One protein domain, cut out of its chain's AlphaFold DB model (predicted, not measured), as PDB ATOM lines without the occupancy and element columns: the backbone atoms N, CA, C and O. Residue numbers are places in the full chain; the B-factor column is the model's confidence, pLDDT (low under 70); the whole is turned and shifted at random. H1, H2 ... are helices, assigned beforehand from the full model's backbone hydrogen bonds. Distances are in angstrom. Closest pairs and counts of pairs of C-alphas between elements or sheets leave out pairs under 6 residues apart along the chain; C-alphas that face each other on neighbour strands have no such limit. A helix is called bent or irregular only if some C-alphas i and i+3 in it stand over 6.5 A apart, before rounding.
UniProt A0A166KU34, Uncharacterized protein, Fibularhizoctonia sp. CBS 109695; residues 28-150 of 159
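AT A GLANCE: This is residues 28 to 150 of the 159 residues of an uncharacterized protein of Fibularhizoctonia sp. CBS 109695 (UniProt A0A166KU34). Four helices make an up-and-down bundle, in which H1 and H3 lie between H2 and the first half of the very long H4. The far part of H4, residues 129 to 148, sticks out past the bundle with residues 149 and 150 as a long free arm, and this arm makes much of the length. The printed part has 123 residues with four named helices, in the order H1, H2, H3, H4, and no named strand; the class is all helix. The whole is loose, with a radius of gyration of the C-alphas of 19.9 A, and spans 74 by 30 by 21 A.

IN THESE COORDINATES: H1, residues 28 to 43, begins at C-alpha 28 at (-45.543, 42.386, -9.222) and measures 23.8 A from first to last C-alpha. It is irregular: C-alphas 29 and 32 are 8.2 A apart, and its line is a rough one. H2, residues 52 to 73, measures 31.3 A. H3, residues 82 to 98, measures 24.6 A and begins at C-alpha 82 at (-43.742, 43.490, 1.964). H4, residues 107 to 148, measures 60.7 A and ends at C-alpha 148 at (-71.939, 20.200, -2.423). It has a kink of 26 degrees near residue 129, and is neither bent nor irregular, but only just: C-alphas 127 and 130 are 6.5 A apart.

HOW THE PARTS SIT: H1 and H3 are the hub, touching three helices each. They touch each other and run the same way at a shallow tilt of 20 degrees, their closest C-alphas being those of Ile 37 and Val 93, 7.4 A apart. H1 and H2, a helical hairpin, only just touch, with 3 pairs of C-alphas within 8 A; the closest are those of Ala 34 and Leu 69, 6.9 A. H2 and H3 form a helical hairpin at a shallow tilt of 14 degrees, with the C-alphas of Ala 68 and Leu 89 closest at 5.3 A. H3, with residues 93 to 97 alone, touches H4 in a third helical hairpin, closest at the C-alphas of Ile 97 and Lys 107, 5.8 A. Residues 29 to 36 of H1 touch residues 113 to 125 of H4, opposite ways at a shallow tilt of 29 degrees; the closest C-alphas are those of Gln 33 and Ala 117, 5.1 A. H2 and H4 are apart. In H2 and H3 every O i to N i+4 pair is within hydrogen-bond range; in H1 10 of 12 are, and in H4 35 of 38.

THE WHOLE: The C-alphas farthest apart, those of Asp 50 and Phe 150, are 73.9 A apart. Residues 74 to 79 and 129 to 150 stand free; the body without them spans 46 by 25 by 18 A. The printed part has no cut, and its three links are short. The mean pLDDT of the printed part is 72.1, and 43 residues are under 70, among them residues 71 to 83 and 141 to 150.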
ATOM      1  N   ARG A  28     -45.752  41.188  -8.368       52.03
ATOM      2  CA  ARG A  28     -45.543  42.386  -9.222       52.03
ATOM      3  C   ARG A  28     -45.831  43.754  -8.576       52.03
ATOM      4  O   ARG A  28     -46.085  44.716  -9.294       52.03
ATOM      5  N   LYS A  29     -45.810  43.896  -7.247       55.62
ATOM      6  CA  LYS A  29     -46.167  45.185  -6.605       55.62
ATOM      7  C   LYS A  29     -45.091  46.282  -6.694       55.62
ATOM      8  O   LYS A  29     -45.428  47.429  -6.443       55.62
ATOM      9  N   TYR A  30     -43.846  45.954  -7.056       57.19
ATOM     10  CA  TYR A  30     -42.705  46.896  -7.021       57.19
ATOM     11  C   TYR A  30     -41.826  46.863  -8.274       57.19
ATOM     12  O   TYR A  30     -40.655  47.245  -8.245       57.19
ATOM     13  N   LEU A  31     -42.363  46.326  -9.372       68.19
ATOM     14  CA  LEU A  31     -41.573  46.112 -10.579       68.19
ATOM     15  C   LEU A  31     -41.177  47.446 -11.225       68.19
ATOM     16  O   LEU A  31     -40.103  47.530 -11.808       68.19
ATOM     17  N   SER A  32     -42.005  48.493 -11.105       71.31
ATOM     18  CA  SER A  32     -41.753  49.754 -11.810       71.31
ATOM     19  C   SER A  32     -40.558  50.496 -11.221       71.31
ATOM     20  O   SER A  32     -39.691  50.921 -11.979       71.31
ATOM     21  N   GLN A  33     -40.471  50.631  -9.892       72.25
ATOM     22  CA  GLN A  33     -39.312  51.271  -9.260       72.25
ATOM     23  C   GLN A  33     -38.018  50.482  -9.512       72.25
ATOM     24  O   GLN A  33     -37.007  51.066  -9.893       72.25
ATOM     25  N   ALA A  34     -38.059  49.153  -9.380       69.44
ATOM     26  CA  ALA A  34     -36.918  48.280  -9.662       69.44
ATOM     27  C   ALA A  34     -36.399  48.433 -11.104       69.44
ATOM     28  O   ALA A  34     -35.196  48.557 -11.329       69.44
ATOM     29  N   VAL A  35     -37.310  48.476 -12.079       73.88
ATOM     30  CA  VAL A  35     -36.980  48.685 -13.496       73.88
ATOM     31  C   VAL A  35     -36.342  50.054 -13.724       73.88
ATOM     32  O   VAL A  35     -35.335  50.133 -14.424       73.88
ATOM     33  N   GLN A  36     -36.884  51.120 -13.127       77.88
ATOM     34  CA  GLN A  36     -36.329  52.469 -13.290       77.88
ATOM     35  C   GLN A  36     -34.919  52.587 -12.715       77.88
ATOM     36  O   GLN A  36     -34.045  53.181 -13.336       77.88
ATOM     37  N   ILE A  37     -34.673  51.967 -11.562       74.50
ATOM     38  CA  ILE A  37     -33.343  51.927 -10.950       74.50
ATOM     39  C   ILE A  37     -32.332  51.250 -11.891       74.50
ATOM     40  O   ILE A  37     -31.248  51.783 -12.118       74.50
ATOM     41  N   ILE A  38     -32.692  50.104 -12.482       74.88
ATOM     42  CA  ILE A  38     -31.830  49.399 -13.446       74.88
ATOM     43  C   ILE A  38     -31.582  50.261 -14.689       74.88
ATOM     44  O   ILE A  38     -30.455  50.307 -15.184       74.88
ATOM     45  N   ALA A  39     -32.613  50.942 -15.193       75.31
ATOM     46  CA  ALA A  39     -32.499  51.812 -16.360       75.31
ATOM     47  C   ALA A  39     -31.547  52.987 -16.101       75.31
ATOM     48  O   ALA A  39     -30.662  53.233 -16.917       75.31
ATOM     49  N   ILE A  40     -31.664  53.652 -14.947       76.00
ATOM     50  CA  ILE A  40     -30.768  54.750 -14.565       76.00
ATOM     51  C   ILE A  40     -29.330  54.247 -14.451       76.00
ATOM     52  O   ILE A  40     -28.441  54.850 -15.036       76.00
ATOM     53  N   CYS A  41     -29.096  53.107 -13.796       71.69
ATOM     54  CA  CYS A  41     -27.755  52.524 -13.711       71.69
ATOM     55  C   CYS A  41     -27.140  52.207 -15.079       71.69
ATOM     56  O   CYS A  41     -25.948  52.412 -15.269       71.69
ATOM     57  N   ARG A  42     -27.940  51.730 -16.041       72.31
ATOM     58  CA  ARG A  42     -27.475  51.468 -17.415       72.31
ATOM     59  C   ARG A  42     -27.220  52.741 -18.216       72.31
ATOM     60  O   ARG A  42     -26.387  52.719 -19.113       72.31
ATOM     61  N   ALA A  43     -27.943  53.816 -17.917       72.50
ATOM     62  CA  ALA A  43     -27.781  55.112 -18.567       72.50
ATOM     63  C   ALA A  43     -26.556  55.888 -18.059       72.50
ATOM     64  O   ALA A  43     -26.175  56.887 -18.670       72.50
ATOM     65  N   ILE A  44     -25.932  55.447 -16.957       75.94
ATOM     66  CA  ILE A  44     -24.679  56.029 -16.478       75.94
ATOM     67  C   ILE A  44     -23.586  55.714 -17.492       75.94
ATOM     68  O   ILE A  44     -23.135  54.579 -17.645       75.94
ATOM     69  N   ASP A  45     -23.153  56.762 -18.173       68.12
ATOM     70  CA  ASP A  45     -22.064  56.699 -19.124       68.12
ATOM     71  C   ASP A  45     -20.734  56.500 -18.384       68.12
ATOM     72  O   ASP A  45     -20.214  57.405 -17.722       68.12
ATOM     73  N   LEU A  46     -20.168  55.299 -18.516       68.69
ATOM     74  CA  LEU A  46     -18.895  54.935 -17.898       68.69
ATOM     75  C   LEU A  46     -17.729  55.805 -18.391       68.69
ATOM     76  O   LEU A  46     -16.731  55.928 -17.681       68.69
ATOM     77  N   SER A  47     -17.846  56.431 -19.568       65.38
ATOM     78  CA  SER A  47     -16.818  57.329 -20.106       65.38
ATOM     79  C   SER A  47     -16.728  58.660 -19.349       65.38
ATOM     80  O   SER A  47     -15.662  59.273 -19.317       65.38
ATOM     81  N   LYS A  48     -17.802  59.070 -18.658       69.12
ATOM     82  CA  LYS A  48     -17.851  60.285 -17.819       69.12
ATOM     83  C   LYS A  48     -17.330  60.058 -16.393       69.12
ATOM     84  O   LYS A  48     -17.242  61.000 -15.601       69.12
ATOM     85  N   LEU A  49     -16.968  58.818 -16.053       70.81
ATOM     86  CA  LEU A  49     -16.383  58.428 -14.766       70.81
ATOM     87  C   LEU A  49     -14.852  58.481 -14.849       70.81
ATOM     88  O   LEU A  49     -14.150  57.474 -14.736       70.81
ATOM     89  N   ASP A  50     -14.346  59.688 -15.054       75.94
ATOM     90  CA  ASP A  50     -12.928  60.021 -15.174       75.94
ATOM     91  C   ASP A  50     -12.119  59.709 -13.901       75.94
ATOM     92  O   ASP A  50     -10.951  59.317 -13.981       75.94
ATOM     93  N   THR A  51     -12.738  59.792 -12.717       80.31
ATOM     94  CA  THR A  51     -12.042  59.567 -11.441       80.31
ATOM     95  C   THR A  51     -12.250  58.174 -10.841       80.31
ATOM     96  O   THR A  51     -13.221  57.450 -11.088       80.31
ATOM     97  N   ARG A  52     -11.289  57.760 -10.007       79.00
ATOM     98  CA  ARG A  52     -11.381  56.509  -9.239       79.00
ATOM     99  C   ARG A  52     -12.450  56.595  -8.146       79.00
ATOM    100  O   ARG A  52     -13.062  55.569  -7.854       79.00
ATOM    101  N   GLU A  53     -12.697  57.773  -7.561       78.69
ATOM    102  CA  GLU A  53     -13.785  57.932  -6.586       78.69
ATOM    103  C   GLU A  53     -15.153  57.702  -7.228       78.69
ATOM    104  O   GLU A  53     -15.938  56.923  -6.692       78.69
ATOM    105  N   LYS A  54     -15.412  58.280  -8.408       77.50
ATOM    106  CA  LYS A  54     -16.686  58.117  -9.126       77.50
ATOM    107  C   LYS A  54     -17.011  56.650  -9.424       77.50
ATOM    108  O   LYS A  54     -18.138  56.211  -9.209       77.50
ATOM    109  N   ARG A  55     -16.010  55.861  -9.832       79.00
ATOM    110  CA  ARG A  55     -16.162  54.409 -10.061       79.00
ATOM    111  C   ARG A  55     -16.498  53.637  -8.785       79.00
ATOM    112  O   ARG A  55     -17.423  52.832  -8.794       79.00
ATOM    113  N   LYS A  56     -15.819  53.927  -7.670       80.88
ATOM    114  CA  LYS A  56     -16.145  53.318  -6.366       80.88
ATOM    115  C   LYS A  56     -17.548  53.695  -5.890       80.88
ATOM    116  O   LYS A  56     -18.245  52.871  -5.302       80.88
ATOM    117  N   THR A  57     -17.963  54.936  -6.124       81.44
ATOM    118  CA  THR A  57     -19.319  55.396  -5.812       81.44
ATOM    119  C   THR A  57     -20.357  54.647  -6.641       81.44
ATOM    120  O   THR A  57     -21.337  54.153  -6.082       81.44
ATOM    121  N   LEU A  58     -20.108  54.463  -7.939       80.44
ATOM    122  CA  LEU A  58     -20.982  53.674  -8.802       80.44
ATOM    123  C   LEU A  58     -21.090  52.213  -8.342       80.44
ATOM    124  O   LEU A  58     -22.194  51.686  -8.261       80.44
ATOM    125  N   GLU A  59     -19.976  51.567  -7.986       81.50
ATOM    126  CA  GLU A  59     -19.971  50.192  -7.461       81.50
ATOM    127  C   GLU A  59     -20.794  50.056  -6.172       81.50
ATOM    128  O   GLU A  59     -21.529  49.078  -5.999       81.50
ATOM    129  N   ARG A  60     -20.718  51.045  -5.272       81.50
ATOM    130  CA  ARG A  60     -21.534  51.082  -4.046       81.50
ATOM    131  C   ARG A  60     -23.019  51.204  -4.361       81.50
ATOM    132  O   ARG A  60     -23.824  50.474  -3.782       81.50
ATOM    133  N   VAL A  61     -23.376  52.095  -5.285       80.25
ATOM    134  CA  VAL A  61     -24.755  52.279  -5.749       80.25
ATOM    135  C   VAL A  61     -25.272  50.987  -6.389       80.25
ATOM    136  O   VAL A  61     -26.315  50.484  -5.976       80.25
ATOM    137  N   HIS A  62     -24.501  50.379  -7.293       79.94
ATOM    138  CA  HIS A  62     -24.831  49.093  -7.910       79.94
ATOM    139  C   HIS A  62     -25.025  47.983  -6.876       79.94
ATOM    140  O   HIS A  62     -26.015  47.263  -6.940       79.94
ATOM    141  N   SER A  63     -24.129  47.870  -5.895       80.44
ATOM    142  CA  SER A  63     -24.219  46.849  -4.843       80.44
ATOM    143  C   SER A  63     -25.468  47.030  -3.975       80.44
ATOM    144  O   SER A  63     -26.146  46.056  -3.654       80.44
ATOM    145  N   SER A  64     -25.806  48.277  -3.628       79.50
ATOM    146  CA  SER A  64     -27.015  48.618  -2.863       79.50
ATOM    147  C   SER A  64     -28.292  48.252  -3.628       79.50
ATOM    148  O   SER A  64     -29.215  47.643  -3.082       79.50
ATOM    149  N   ILE A  65     -28.315  48.555  -4.925       79.56
ATOM    150  CA  ILE A  65     -29.421  48.241  -5.833       79.56
ATOM    151  C   ILE A  65     -29.564  46.732  -6.024       79.56
ATOM    152  O   ILE A  65     -30.669  46.209  -5.903       79.56
ATOM    153  N   GLN A  66     -28.461  46.027  -6.271       76.81
ATOM    154  CA  GLN A  66     -28.436  44.575  -6.416       76.81
ATOM    155  C   GLN A  66     -28.993  43.905  -5.154       76.81
ATOM    156  O   GLN A  66     -29.913  43.098  -5.245       76.81
ATOM    157  N   ALA A  67     -28.534  44.324  -3.970       78.12
ATOM    158  CA  ALA A  67     -29.029  43.809  -2.696       78.12
ATOM    159  C   ALA A  67     -30.535  44.067  -2.495       78.12
ATOM    160  O   ALA A  67     -31.257  43.212  -1.972       78.12
ATOM    161  N   ALA A  68     -31.034  45.228  -2.927       73.69
ATOM    162  CA  ALA A  68     -32.459  45.525  -2.889       73.69
ATOM    163  C   ALA A  68     -33.250  44.628  -3.856       73.69
ATOM    164  O   ALA A  68     -34.269  44.060  -3.458       73.69
ATOM    165  N   LEU A  69     -32.766  44.431  -5.085       72.69
ATOM    166  CA  LEU A  69     -33.393  43.559  -6.084       72.69
ATOM    167  C   LEU A  69     -33.394  42.087  -5.656       72.69
ATOM    168  O   LEU A  69     -34.418  41.414  -5.781       72.69
ATOM    169  N   ASP A  70     -32.296  41.599  -5.087       72.25
ATOM    170  CA  ASP A  70     -32.192  40.235  -4.572       72.25
ATOM    171  C   ASP A  70     -33.186  40.008  -3.424       72.25
ATOM    172  O   ASP A  70     -33.861  38.978  -3.381       72.25
ATOM    173  N   SER A  71     -33.407  41.012  -2.564       69.00
ATOM    174  CA  SER A  71     -34.435  40.943  -1.513       69.00
ATOM    175  C   SER A  71     -35.869  40.862  -2.063       69.00
ATOM    176  O   SER A  71     -36.754  40.261  -1.445       69.00
ATOM    177  N   VAL A  72     -36.113  41.429  -3.249       63.69
ATOM    178  CA  VAL A  72     -37.400  41.318  -3.945       63.69
ATOM    179  C   VAL A  72     -37.549  39.933  -4.577       63.69
ATOM    180  O   VAL A  72     -38.628  39.345  -4.473       63.69
ATOM    181  N   LYS A  73     -36.470  39.391  -5.160       58.53
ATOM    182  CA  LYS A  73     -36.444  38.126  -5.910       58.53
ATOM    183  C   LYS A  73     -36.545  36.870  -5.036       58.53
ATOM    184  O   LYS A  73     -37.086  35.871  -5.506       58.53
ATOM    185  N   VAL A  74     -36.055  36.888  -3.791       53.06
ATOM    186  CA  VAL A  74     -36.114  35.704  -2.912       53.06
ATOM    187  C   VAL A  74     -37.571  35.384  -2.551       53.06
ATOM    188  O   VAL A  74     -38.251  36.119  -1.828       53.06
ATOM    189  N   THR A  75     -38.047  34.267  -3.101       51.66
ATOM    190  CA  THR A  75     -39.421  33.760  -3.008       51.66
ATOM    191  C   THR A  75     -39.608  32.657  -1.966       51.66
ATOM    192  O   THR A  75     -40.743  32.237  -1.761       51.66
ATOM    193  N   LYS A  76     -38.564  32.176  -1.272       50.78
ATOM    194  CA  LYS A  76     -38.715  31.100  -0.276       50.78
ATOM    195  C   LYS A  76     -37.771  31.240   0.929       50.78
ATOM    196  O   LYS A  76     -36.595  31.530   0.755       50.78
ATOM    197  N   LEU A  77     -38.340  30.941   2.106       40.19
ATOM    198  CA  LEU A  77     -37.754  30.563   3.410       40.19
ATOM    199  C   LEU A  77     -37.584  31.581   4.546       40.19
ATOM    200  O   LEU A  77     -37.480  31.136   5.684       40.19
ATOM    201  N   CYS A  78     -37.681  32.892   4.346       40.41
ATOM    202  CA  CYS A  78     -37.836  33.799   5.490       40.41
ATOM    203  C   CYS A  78     -38.567  35.060   5.042       40.41
ATOM    204  O   CYS A  78     -38.132  35.753   4.123       40.41
ATOM    205  N   SER A  79     -39.748  35.280   5.610       49.59
ATOM    206  CA  SER A  79     -40.703  36.295   5.188       49.59
ATOM    207  C   SER A  79     -40.229  37.690   5.586       49.59
ATOM    208  O   SER A  79     -40.711  38.265   6.562       49.59
ATOM    209  N   ASP A  80     -39.320  38.275   4.813       52.50
ATOM    210  CA  ASP A  80     -39.232  39.728   4.814       52.50
ATOM    211  C   ASP A  80     -40.598  40.254   4.378       52.50
ATOM    212  O   ASP A  80     -41.077  39.966   3.271       52.50
ATOM    213  N   SER A  81     -41.243  40.979   5.295       64.25
ATOM    214  CA  SER A  81     -42.538  41.593   5.048       64.25
ATOM    215  C   SER A  81     -42.474  42.453   3.784       64.25
ATOM    216  O   SER A  81     -41.416  42.953   3.380       64.25
ATOM    217  N   GLN A  82     -43.625  42.642   3.147       64.00
ATOM    218  CA  GLN A  82     -43.742  43.490   1.964       64.00
ATOM    219  C   GLN A  82     -43.162  44.904   2.220       64.00
ATOM    220  O   GLN A  82     -42.534  45.492   1.338       64.00
ATOM    221  N   ASP A  83     -43.290  45.399   3.454       67.19
ATOM    222  CA  ASP A  83     -42.754  46.685   3.902       67.19
ATOM    223  C   ASP A  83     -41.228  46.679   4.040       67.19
ATOM    224  O   ASP A  83     -40.573  47.648   3.659       67.19
ATOM    225  N   THR A  84     -40.634  45.564   4.474       71.19
ATOM    226  CA  THR A  84     -39.175  45.392   4.536       71.19
ATOM    227  C   THR A  84     -38.549  45.486   3.142       71.19
ATOM    228  O   THR A  84     -37.535  46.161   2.953       71.19
ATOM    229  N   LYS A  85     -39.175  44.860   2.136       71.75
ATOM    230  CA  LYS A  85     -38.724  44.930   0.734       71.75
ATOM    231  C   LYS A  85     -38.836  46.354   0.181       71.75
ATOM    232  O   LYS A  85     -37.907  46.850  -0.454       71.75
ATOM    233  N   ARG A  86     -39.939  47.045   0.490       70.44
ATOM    234  CA  ARG A  86     -40.156  48.451   0.118       70.44
ATOM    235  C   ARG A  86     -39.123  49.381   0.756       70.44
ATOM    236  O   ARG A  86     -38.595  50.256   0.077       70.44
ATOM    237  N   ALA A  87     -38.804  49.172   2.030       77.44
ATOM    238  CA  ALA A  87     -37.800  49.953   2.744       77.44
ATOM    239  C   ALA A  87     -36.394  49.759   2.152       77.44
ATOM    240  O   ALA A  87     -35.666  50.735   1.970       77.44
ATOM    241  N   LYS A  88     -36.023  48.524   1.781       79.00
ATOM    242  CA  LYS A  88     -34.744  48.233   1.106       79.00
ATOM    243  C   LYS A  88     -34.640  48.932  -0.252       79.00
ATOM    244  O   LYS A  88     -33.612  49.543  -0.537       79.00
ATOM    245  N   LEU A  89     -35.707  48.906  -1.052       77.94
ATOM    246  CA  LEU A  89     -35.741  49.600  -2.341       77.94
ATOM    247  C   LEU A  89     -35.658  51.126  -2.169       77.94
ATOM    248  O   LEU A  89     -34.880  51.782  -2.855       77.94
ATOM    249  N   ALA A  90     -36.396  51.689  -1.206       80.19
ATOM    250  CA  ALA A  90     -36.335  53.115  -0.884       80.19
ATOM    251  C   ALA A  90     -34.931  53.543  -0.426       80.19
ATOM    252  O   ALA A  90     -34.442  54.592  -0.837       80.19
ATOM    253  N   LYS A  91     -34.248  52.704   0.360       83.88
ATOM    254  CA  LYS A  91     -32.860  52.938   0.775       83.88
ATOM    255  C   LYS A  91     -31.892  52.941  -0.411       83.88
ATOM    256  O   LYS A  91     -30.997  53.783  -0.460       83.88
ATOM    257  N   ALA A  92     -32.072  52.034  -1.372       82.38
ATOM    258  CA  ALA A  92     -31.263  52.013  -2.589       82.38
ATOM    259  C   ALA A  92     -31.486  53.273  -3.442       82.38
ATOM    260  O   ALA A  92     -30.520  53.863  -3.920       82.38
ATOM    261  N   VAL A  93     -32.737  53.736  -3.561       81.56
ATOM    262  CA  VAL A  93     -33.071  54.997  -4.246       81.56
ATOM    263  C   VAL A  93     -32.444  56.200  -3.543       81.56
ATOM    264  O   VAL A  93     -31.818  57.013  -4.211       81.56
ATOM    265  N   ALA A  94     -32.539  56.290  -2.215       83.31
ATOM    266  CA  ALA A  94     -31.890  57.359  -1.452       83.31
ATOM    267  C   ALA A  94     -30.371  57.364  -1.678       83.31
ATOM    268  O   ALA A  94     -29.794  58.397  -1.990       83.31
ATOM    269  N   THR A  95     -29.742  56.183  -1.657       85.31
ATOM    270  CA  THR A  95     -28.306  56.046  -1.958       85.31
ATOM    271  C   THR A  95     -27.970  56.548  -3.368       85.31
ATOM    272  O   THR A  95     -26.937  57.177  -3.561       85.31
ATOM    273  N   LEU A  96     -28.816  56.278  -4.367       83.44
ATOM    274  CA  LEU A  96     -28.618  56.764  -5.734       83.44
ATOM    275  C   LEU A  96     -28.760  58.293  -5.820       83.44
ATOM    276  O   LEU A  96     -27.923  58.939  -6.441       83.44
ATOM    277  N   ILE A  97     -29.784  58.853  -5.177       83.94
ATOM    278  CA  ILE A  97     -30.056  60.296  -5.114       83.94
ATOM    279  C   ILE A  97     -28.894  61.041  -4.441       83.94
ATOM    280  O   ILE A  97     -28.414  62.034  -4.980       83.94
ATOM    281  N   ASP A  98     -28.393  60.530  -3.315       86.06
ATOM    282  CA  ASP A  98     -27.282  61.133  -2.567       86.06
ATOM    283  C   ASP A  98     -25.972  61.147  -3.367       86.06
ATOM    284  O   ASP A  98     -25.112  61.998  -3.153       86.06
ATOM    285  N   ASN A  99     -25.811  60.211  -4.308       84.31
ATOM    286  CA  ASN A  99     -24.623  60.100  -5.150       84.31
ATOM    287  C   ASN A  99     -24.833  60.643  -6.576       84.31
ATOM    288  O   ASN A  99     -23.908  60.570  -7.388       84.31
ATOM    289  N   ALA A 100     -26.010  61.194  -6.890       81.19
ATOM    290  CA  ALA A 100     -26.386  61.612  -8.240       81.19
ATOM    291  C   ALA A 100     -25.422  62.660  -8.815       81.19
ATOM    292  O   ALA A 100     -24.873  62.454  -9.896       81.19
ATOM    293  N   GLU A 101     -25.119  63.715  -8.056       81.69
ATOM    294  CA  GLU A 101     -24.197  64.780  -8.480       81.69
ATOM    295  C   GLU A 101     -22.787  64.250  -8.758       81.69
ATOM    296  O   GLU A 101     -22.160  64.602  -9.756       81.69
ATOM    297  N   THR A 102     -22.303  63.330  -7.916       81.50
ATOM    298  CA  THR A 102     -20.981  62.704  -8.093       81.50
ATOM    299  C   THR A 102     -20.927  61.871  -9.375       81.50
ATOM    300  O   THR A 102     -19.885  61.786 -10.025       81.50
ATOM    301  N   LEU A 103     -22.057  61.277  -9.760       76.38
ATOM    302  CA  LEU A 103     -22.212  60.474 -10.969       76.38
ATOM    303  C   LEU A 103     -22.597  61.312 -12.201       76.38
ATOM    304  O   LEU A 103     -22.765  60.747 -13.280       76.38
ATOM    305  N   GLY A 104     -22.709  62.640 -12.067       77.38
ATOM    306  CA  GLY A 104     -23.106  63.535 -13.156       77.38
ATOM    307  C   GLY A 104     -24.563  63.359 -13.591       77.38
ATOM    308  O   GLY A 104     -24.884  63.580 -14.756       77.38
ATOM    309  N   LEU A 105     -25.423  62.911 -12.675       79.56
ATOM    310  CA  LEU A 105     -26.855  62.738 -12.887       79.56
ATOM    311  C   LEU A 105     -27.630  63.906 -12.271       79.56
ATOM    312  O   LEU A 105     -27.282  64.402 -11.199       79.56
ATOM    313  N   GLU A 106     -28.729  64.293 -12.912       83.31
ATOM    314  CA  GLU A 106     -29.651  65.284 -12.361       83.31
ATOM    315  C   GLU A 106     -30.520  64.647 -11.272       83.31
ATOM    316  O   GLU A 106     -31.361  63.779 -11.526       83.31
ATOM    317  N   LYS A 107     -30.301  65.085 -10.031       83.56
ATOM    318  CA  LYS A 107     -31.008  64.586  -8.847       83.56
ATOM    319  C   LYS A 107     -32.529  64.719  -8.978       83.56
ATOM    320  O   LYS A 107     -33.260  63.775  -8.682       83.56
ATOM    321  N   GLU A 108     -32.989  65.867  -9.462       80.56
ATOM    322  CA  GLU A 108     -34.408  66.212  -9.614       80.56
ATOM    323  C   GLU A 108     -35.128  65.274 -10.597       80.56
ATOM    324  O   GLU A 108     -36.255  64.832 -10.349       80.56
ATOM    325  N   ASP A 109     -34.451  64.896 -11.682       81.12
ATOM    326  CA  ASP A 109     -34.972  63.965 -12.684       81.12
ATOM    327  C   ASP A 109     -35.099  62.537 -12.131       81.12
ATOM    328  O   ASP A 109     -36.089  61.840 -12.408       81.12
ATOM    329  N   ILE A 110     -34.140  62.105 -11.305       81.25
ATOM    330  CA  ILE A 110     -34.198  60.813 -10.606       81.25
ATOM    331  C   ILE A 110     -35.367  60.805  -9.618       81.25
ATOM    332  O   ILE A 110     -36.178  59.877  -9.648       81.25
ATOM    333  N   GLU A 111     -35.490  61.832  -8.775       83.06
ATOM    334  CA  GLU A 111     -36.571  61.952  -7.788       83.06
ATOM    335  C   GLU A 111     -37.946  61.893  -8.459       83.06
ATOM    336  O   GLU A 111     -38.786  61.056  -8.112       83.06
ATOM    337  N   LYS A 112     -38.148  62.700  -9.505       83.94
ATOM    338  CA  LYS A 112     -39.407  62.746 -10.254       83.94
ATOM    339  C   LYS A 112     -39.740  61.411 -10.918       83.94
ATOM    340  O   LYS A 112     -40.889  60.963 -10.876       83.94
ATOM    341  N   THR A 113     -38.751  60.750 -11.517       79.88
ATOM    342  CA  THR A 113     -38.939  59.442 -12.165       79.88
ATOM    343  C   THR A 113     -39.302  58.361 -11.146       79.88
ATOM    344  O   THR A 113     -40.217  57.563 -11.381       79.88
ATOM    345  N   MET A 114     -38.643  58.363  -9.986       81.94
ATOM    346  CA  MET A 114     -38.918  57.416  -8.904       81.94
ATOM    347  C   MET A 114     -40.281  57.640  -8.260       81.94
ATOM    348  O   MET A 114     -40.961  56.664  -7.934       81.94
ATOM    349  N   ASP A 115     -40.718  58.890  -8.129       81.69
ATOM    350  CA  ASP A 115     -42.042  59.232  -7.616       81.69
ATOM    351  C   ASP A 115     -43.160  58.780  -8.556       81.69
ATOM    352  O   ASP A 115     -44.144  58.183  -8.109       81.69
ATOM    353  N   ILE A 116     -42.986  58.966  -9.868       79.12
ATOM    354  CA  ILE A 116     -43.922  58.453 -10.877       79.12
ATOM    355  C   ILE A 116     -43.994  56.923 -10.815       79.12
ATOM    356  O   ILE A 116     -45.086  56.345 -10.843       79.12
ATOM    357  N   ALA A 117     -42.845  56.251 -10.713       77.62
ATOM    358  CA  ALA A 117     -42.790  54.797 -10.601       77.62
ATOM    359  C   ALA A 117     -43.465  54.297  -9.316       77.62
ATOM    360  O   ALA A 117     -44.251  53.350  -9.365       77.62
ATOM    361  N   ARG A 118     -43.240  54.985  -8.190       80.31
ATOM    362  CA  ARG A 118     -43.896  54.710  -6.905       80.31
ATOM    363  C   ARG A 118     -45.410  54.843  -7.006       80.31
ATOM    364  O   ARG A 118     -46.137  53.985  -6.515       80.31
ATOM    365  N   GLU A 119     -45.895  55.901  -7.644       82.06
ATOM    366  CA  GLU A 119     -47.328  56.129  -7.832       82.06
ATOM    367  C   GLU A 119     -47.955  55.041  -8.717       82.06
ATOM    368  O   GLU A 119     -49.051  54.550  -8.435       82.06
ATOM    369  N   LYS A 120     -47.242  54.601  -9.760       79.81
ATOM    370  CA  LYS A 120     -47.672  53.489 -10.619       79.81
ATOM    371  C   LYS A 120     -47.746  52.169  -9.850       79.81
ATOM    372  O   LYS A 120     -48.737  51.446  -9.979       79.81
ATOM    373  N   ASP A 121     -46.745  51.884  -9.025       73.06
ATOM    374  CA  ASP A 121     -46.713  50.702  -8.164       73.06
ATOM    375  C   ASP A 121     -47.855  50.744  -7.129       73.06
ATOM    376  O   ASP A 121     -48.604  49.775  -6.994       73.06
ATOM    377  N   ASN A 122     -48.109  51.900  -6.502       78.06
ATOM    378  CA  ASN A 122     -49.239  52.107  -5.588       78.06
ATOM    379  C   ASN A 122     -50.601  51.893  -6.272       78.06
ATOM    380  O   ASN A 122     -51.474  51.212  -5.727       78.06
ATOM    381  N   LYS A 123     -50.805  52.461  -7.468       78.38
ATOM    382  CA  LYS A 123     -52.038  52.274  -8.255       78.38
ATOM    383  C   LYS A 123     -52.241  50.813  -8.634       78.38
ATOM    384  O   LYS A 123     -53.358  50.306  -8.539       78.38
ATOM    385  N   THR A 124     -51.166  50.137  -9.027       72.50
ATOM    386  CA  THR A 124     -51.179  48.709  -9.348       72.50
ATOM    387  C   THR A 124     -51.575  47.905  -8.114       72.50
ATOM    388  O   THR A 124     -52.540  47.149  -8.167       72.50
ATOM    389  N   ALA A 125     -50.930  48.145  -6.969       69.69
ATOM    390  CA  ALA A 125     -51.260  47.484  -5.709       69.69
ATOM    391  C   ALA A 125     -52.731  47.684  -5.302       69.69
ATOM    392  O   ALA A 125     -53.384  46.714  -4.922       69.69
ATOM    393  N   LYS A 126     -53.277  48.902  -5.437       75.00
ATOM    394  CA  LYS A 126     -54.695  49.192  -5.153       75.00
ATOM    395  C   LYS A 126     -55.652  48.426  -6.073       75.00
ATOM    396  O   LYS A 126     -56.642  47.890  -5.589       75.00
ATOM    397  N   ARG A 127     -55.355  48.333  -7.376       71.31
ATOM    398  CA  ARG A 127     -56.166  47.568  -8.347       71.31
ATOM    399  C   ARG A 127     -56.142  46.062  -8.088       71.31
ATOM    400  O   ARG A 127     -57.124  45.387  -8.372       71.31
ATOM    401  N   TRP A 128     -55.050  45.544  -7.530       69.62
ATOM    402  CA  TRP A 128     -54.923  44.122  -7.216       69.62
ATOM    403  C   TRP A 128     -55.809  43.666  -6.057       69.62
ATOM    404  O   TRP A 128     -56.235  42.518  -6.069       69.62
ATOM    405  N   ILE A 129     -56.119  44.534  -5.086       70.12
ATOM    406  CA  ILE A 129     -56.944  44.185  -3.913       70.12
ATOM    407  C   ILE A 129     -58.295  43.559  -4.314       70.12
ATOM    408  O   ILE A 129     -58.537  42.417  -3.919       70.12
ATOM    409  N   PRO A 130     -59.149  44.220  -5.122       69.88
ATOM    410  CA  PRO A 130     -60.440  43.648  -5.505       69.88
ATOM    411  C   PRO A 130     -60.302  42.392  -6.376       69.88
ATOM    412  O   PRO A 130     -61.102  41.471  -6.248       69.88
ATOM    413  N   ILE A 131     -59.266  42.305  -7.220       69.75
ATOM    414  CA  ILE A 131     -58.999  41.120  -8.054       69.75
ATOM    415  C   ILE A 131     -58.659  39.914  -7.171       69.75
ATOM    416  O   ILE A 131     -59.178  38.819  -7.375       69.75
ATOM    417  N   MET A 132     -57.814  40.120  -6.159       67.38
ATOM    418  CA  MET A 132     -57.445  39.079  -5.203       67.38
ATOM    419  C   MET A 132     -58.651  38.617  -4.382       67.38
ATOM    420  O   MET A 132     -58.818  37.418  -4.182       67.38
ATOM    421  N   GLN A 133     -59.502  39.551  -3.947       66.00
ATOM    422  CA  GLN A 133     -60.740  39.239  -3.227       66.00
ATOM    423  C   GLN A 133     -61.705  38.428  -4.098       66.00
ATOM    424  O   GLN A 133     -62.192  37.390  -3.661       66.00
ATOM    425  N   ALA A 134     -61.928  38.841  -5.349       66.88
ATOM    426  CA  ALA A 134     -62.761  38.098  -6.295       66.88
ATOM    427  C   ALA A 134     -62.216  36.682  -6.543       66.88
ATOM    428  O   ALA A 134     -62.968  35.712  -6.529       66.88
ATOM    429  N   HIS A 135     -60.897  36.549  -6.690       66.06
ATOM    430  CA  HIS A 135     -60.237  35.259  -6.859       66.06
ATOM    431  C   HIS A 135     -60.350  34.362  -5.613       66.06
ATOM    432  O   HIS A 135     -60.561  33.156  -5.736       66.06
ATOM    433  N   GLN A 136     -60.238  34.927  -4.406       67.44
ATOM    434  CA  GLN A 136     -60.457  34.195  -3.153       67.44
ATOM    435  C   GLN A 136     -61.907  33.714  -3.032       67.44
ATOM    436  O   GLN A 136     -62.134  32.549  -2.719       67.44
ATOM    437  N   ILE A 137     -62.883  34.569  -3.352       71.19
ATOM    438  CA  ILE A 137     -64.307  34.202  -3.376       71.19
ATOM    439  C   ILE A 137     -64.558  33.083  -4.391       71.19
ATOM    440  O   ILE A 137     -65.252  32.118  -4.087       71.19
ATOM    441  N   GLN A 138     -63.961  33.166  -5.582       69.62
ATOM    442  CA  GLN A 138     -64.096  32.133  -6.607       69.62
ATOM    443  C   GLN A 138     -63.505  30.790  -6.159       69.62
ATOM    444  O   GLN A 138     -64.137  29.758  -6.372       69.62
ATOM    445  N   GLN A 139     -62.341  30.790  -5.503       68.75
ATOM    446  CA  GLN A 139     -61.753  29.575  -4.928       68.75
ATOM    447  C   GLN A 139     -62.641  28.964  -3.844       68.75
ATOM    448  O   GLN A 139     -62.882  27.759  -3.869       68.75
ATOM    449  N   VAL A 140     -63.158  29.782  -2.922       70.75
ATOM    450  CA  VAL A 140     -64.075  29.317  -1.870       70.75
ATOM    451  C   VAL A 140     -65.349  28.748  -2.488       70.75
ATOM    452  O   VAL A 140     -65.788  27.680  -2.083       70.75
ATOM    453  N   ASN A 141     -65.901  29.392  -3.518       66.06
ATOM    454  CA  ASN A 141     -67.075  28.891  -4.229       66.06
ATOM    455  C   ASN A 141     -66.793  27.580  -4.974       66.06
ATOM    456  O   ASN A 141     -67.638  26.693  -4.960       66.06
ATOM    457  N   GLN A 142     -65.619  27.420  -5.592       63.22
ATOM    458  CA  GLN A 142     -65.227  26.149  -6.212       63.22
ATOM    459  C   GLN A 142     -65.078  25.029  -5.179       63.22
ATOM    460  O   GLN A 142     -65.585  23.936  -5.415       63.22
ATOM    461  N   LEU A 143     -64.454  25.308  -4.030       61.19
ATOM    462  CA  LEU A 143     -64.366  24.381  -2.894       61.19
ATOM    463  C   LEU A 143     -65.746  24.035  -2.325       61.19
ATOM    464  O   LEU A 143     -66.022  22.889  -1.989       61.19
ATOM    465  N   PHE A 144     -66.639  25.014  -2.228       58.47
ATOM    466  CA  PHE A 144     -67.987  24.795  -1.721       58.47
ATOM    467  C   PHE A 144     -68.825  23.963  -2.696       58.47
ATOM    468  O   PHE A 144     -69.557  23.075  -2.273       58.47
ATOM    469  N   LEU A 145     -68.695  24.200  -4.006       58.34
ATOM    470  CA  LEU A 145     -69.352  23.398  -5.038       58.34
ATOM    471  C   LEU A 145     -68.799  21.970  -5.081       58.34
ATOM    472  O   LEU A 145     -69.591  21.037  -5.158       58.34
ATOM    473  N   SER A 146     -67.484  21.769  -4.966       56.78
ATOM    474  CA  SER A 146     -66.922  20.417  -4.882       56.78
ATOM    475  C   SER A 146     -67.391  19.674  -3.629       56.78
ATOM    476  O   SER A 146     -67.661  18.485  -3.720       56.78
ATOM    477  N   PHE A 147     -67.606  20.358  -2.501       55.81
ATOM    478  CA  PHE A 147     -68.245  19.760  -1.320       55.81
ATOM    479  C   PHE A 147     -69.745  19.478  -1.509       55.81
ATOM    480  O   PHE A 147     -70.238  18.462  -1.033       55.81
ATOM    481  N   LYS A 148     -70.485  20.345  -2.214       55.62
ATOM    482  CA  LYS A 148     -71.939  20.200  -2.423       55.62
ATOM    483  C   LYS A 148     -72.306  19.112  -3.444       55.62
ATOM    484  O   LYS A 148     -73.416  18.593  -3.390       55.62
ATOM    485  N   TYR A 149     -71.394  18.785  -4.364       48.81
ATOM    486  CA  TYR A 149     -71.541  17.712  -5.359       48.81
ATOM    487  C   TYR A 149     -70.908  16.373  -4.933       48.81
ATOM    488  O   TYR A 149     -70.902  15.436  -5.727       48.81
ATOM    489  N   PHE A 150     -70.436  16.246  -3.688       46.41
ATOM    490  CA  PHE A 150     -70.281  14.951  -3.022       46.41
ATOM    491  C   PHE A 150     -71.554  14.684  -2.199       46.41
ATOM    492  O   PHE A 150     -71.598  15.037  -1.018       46.41
TER     493      PHE A 150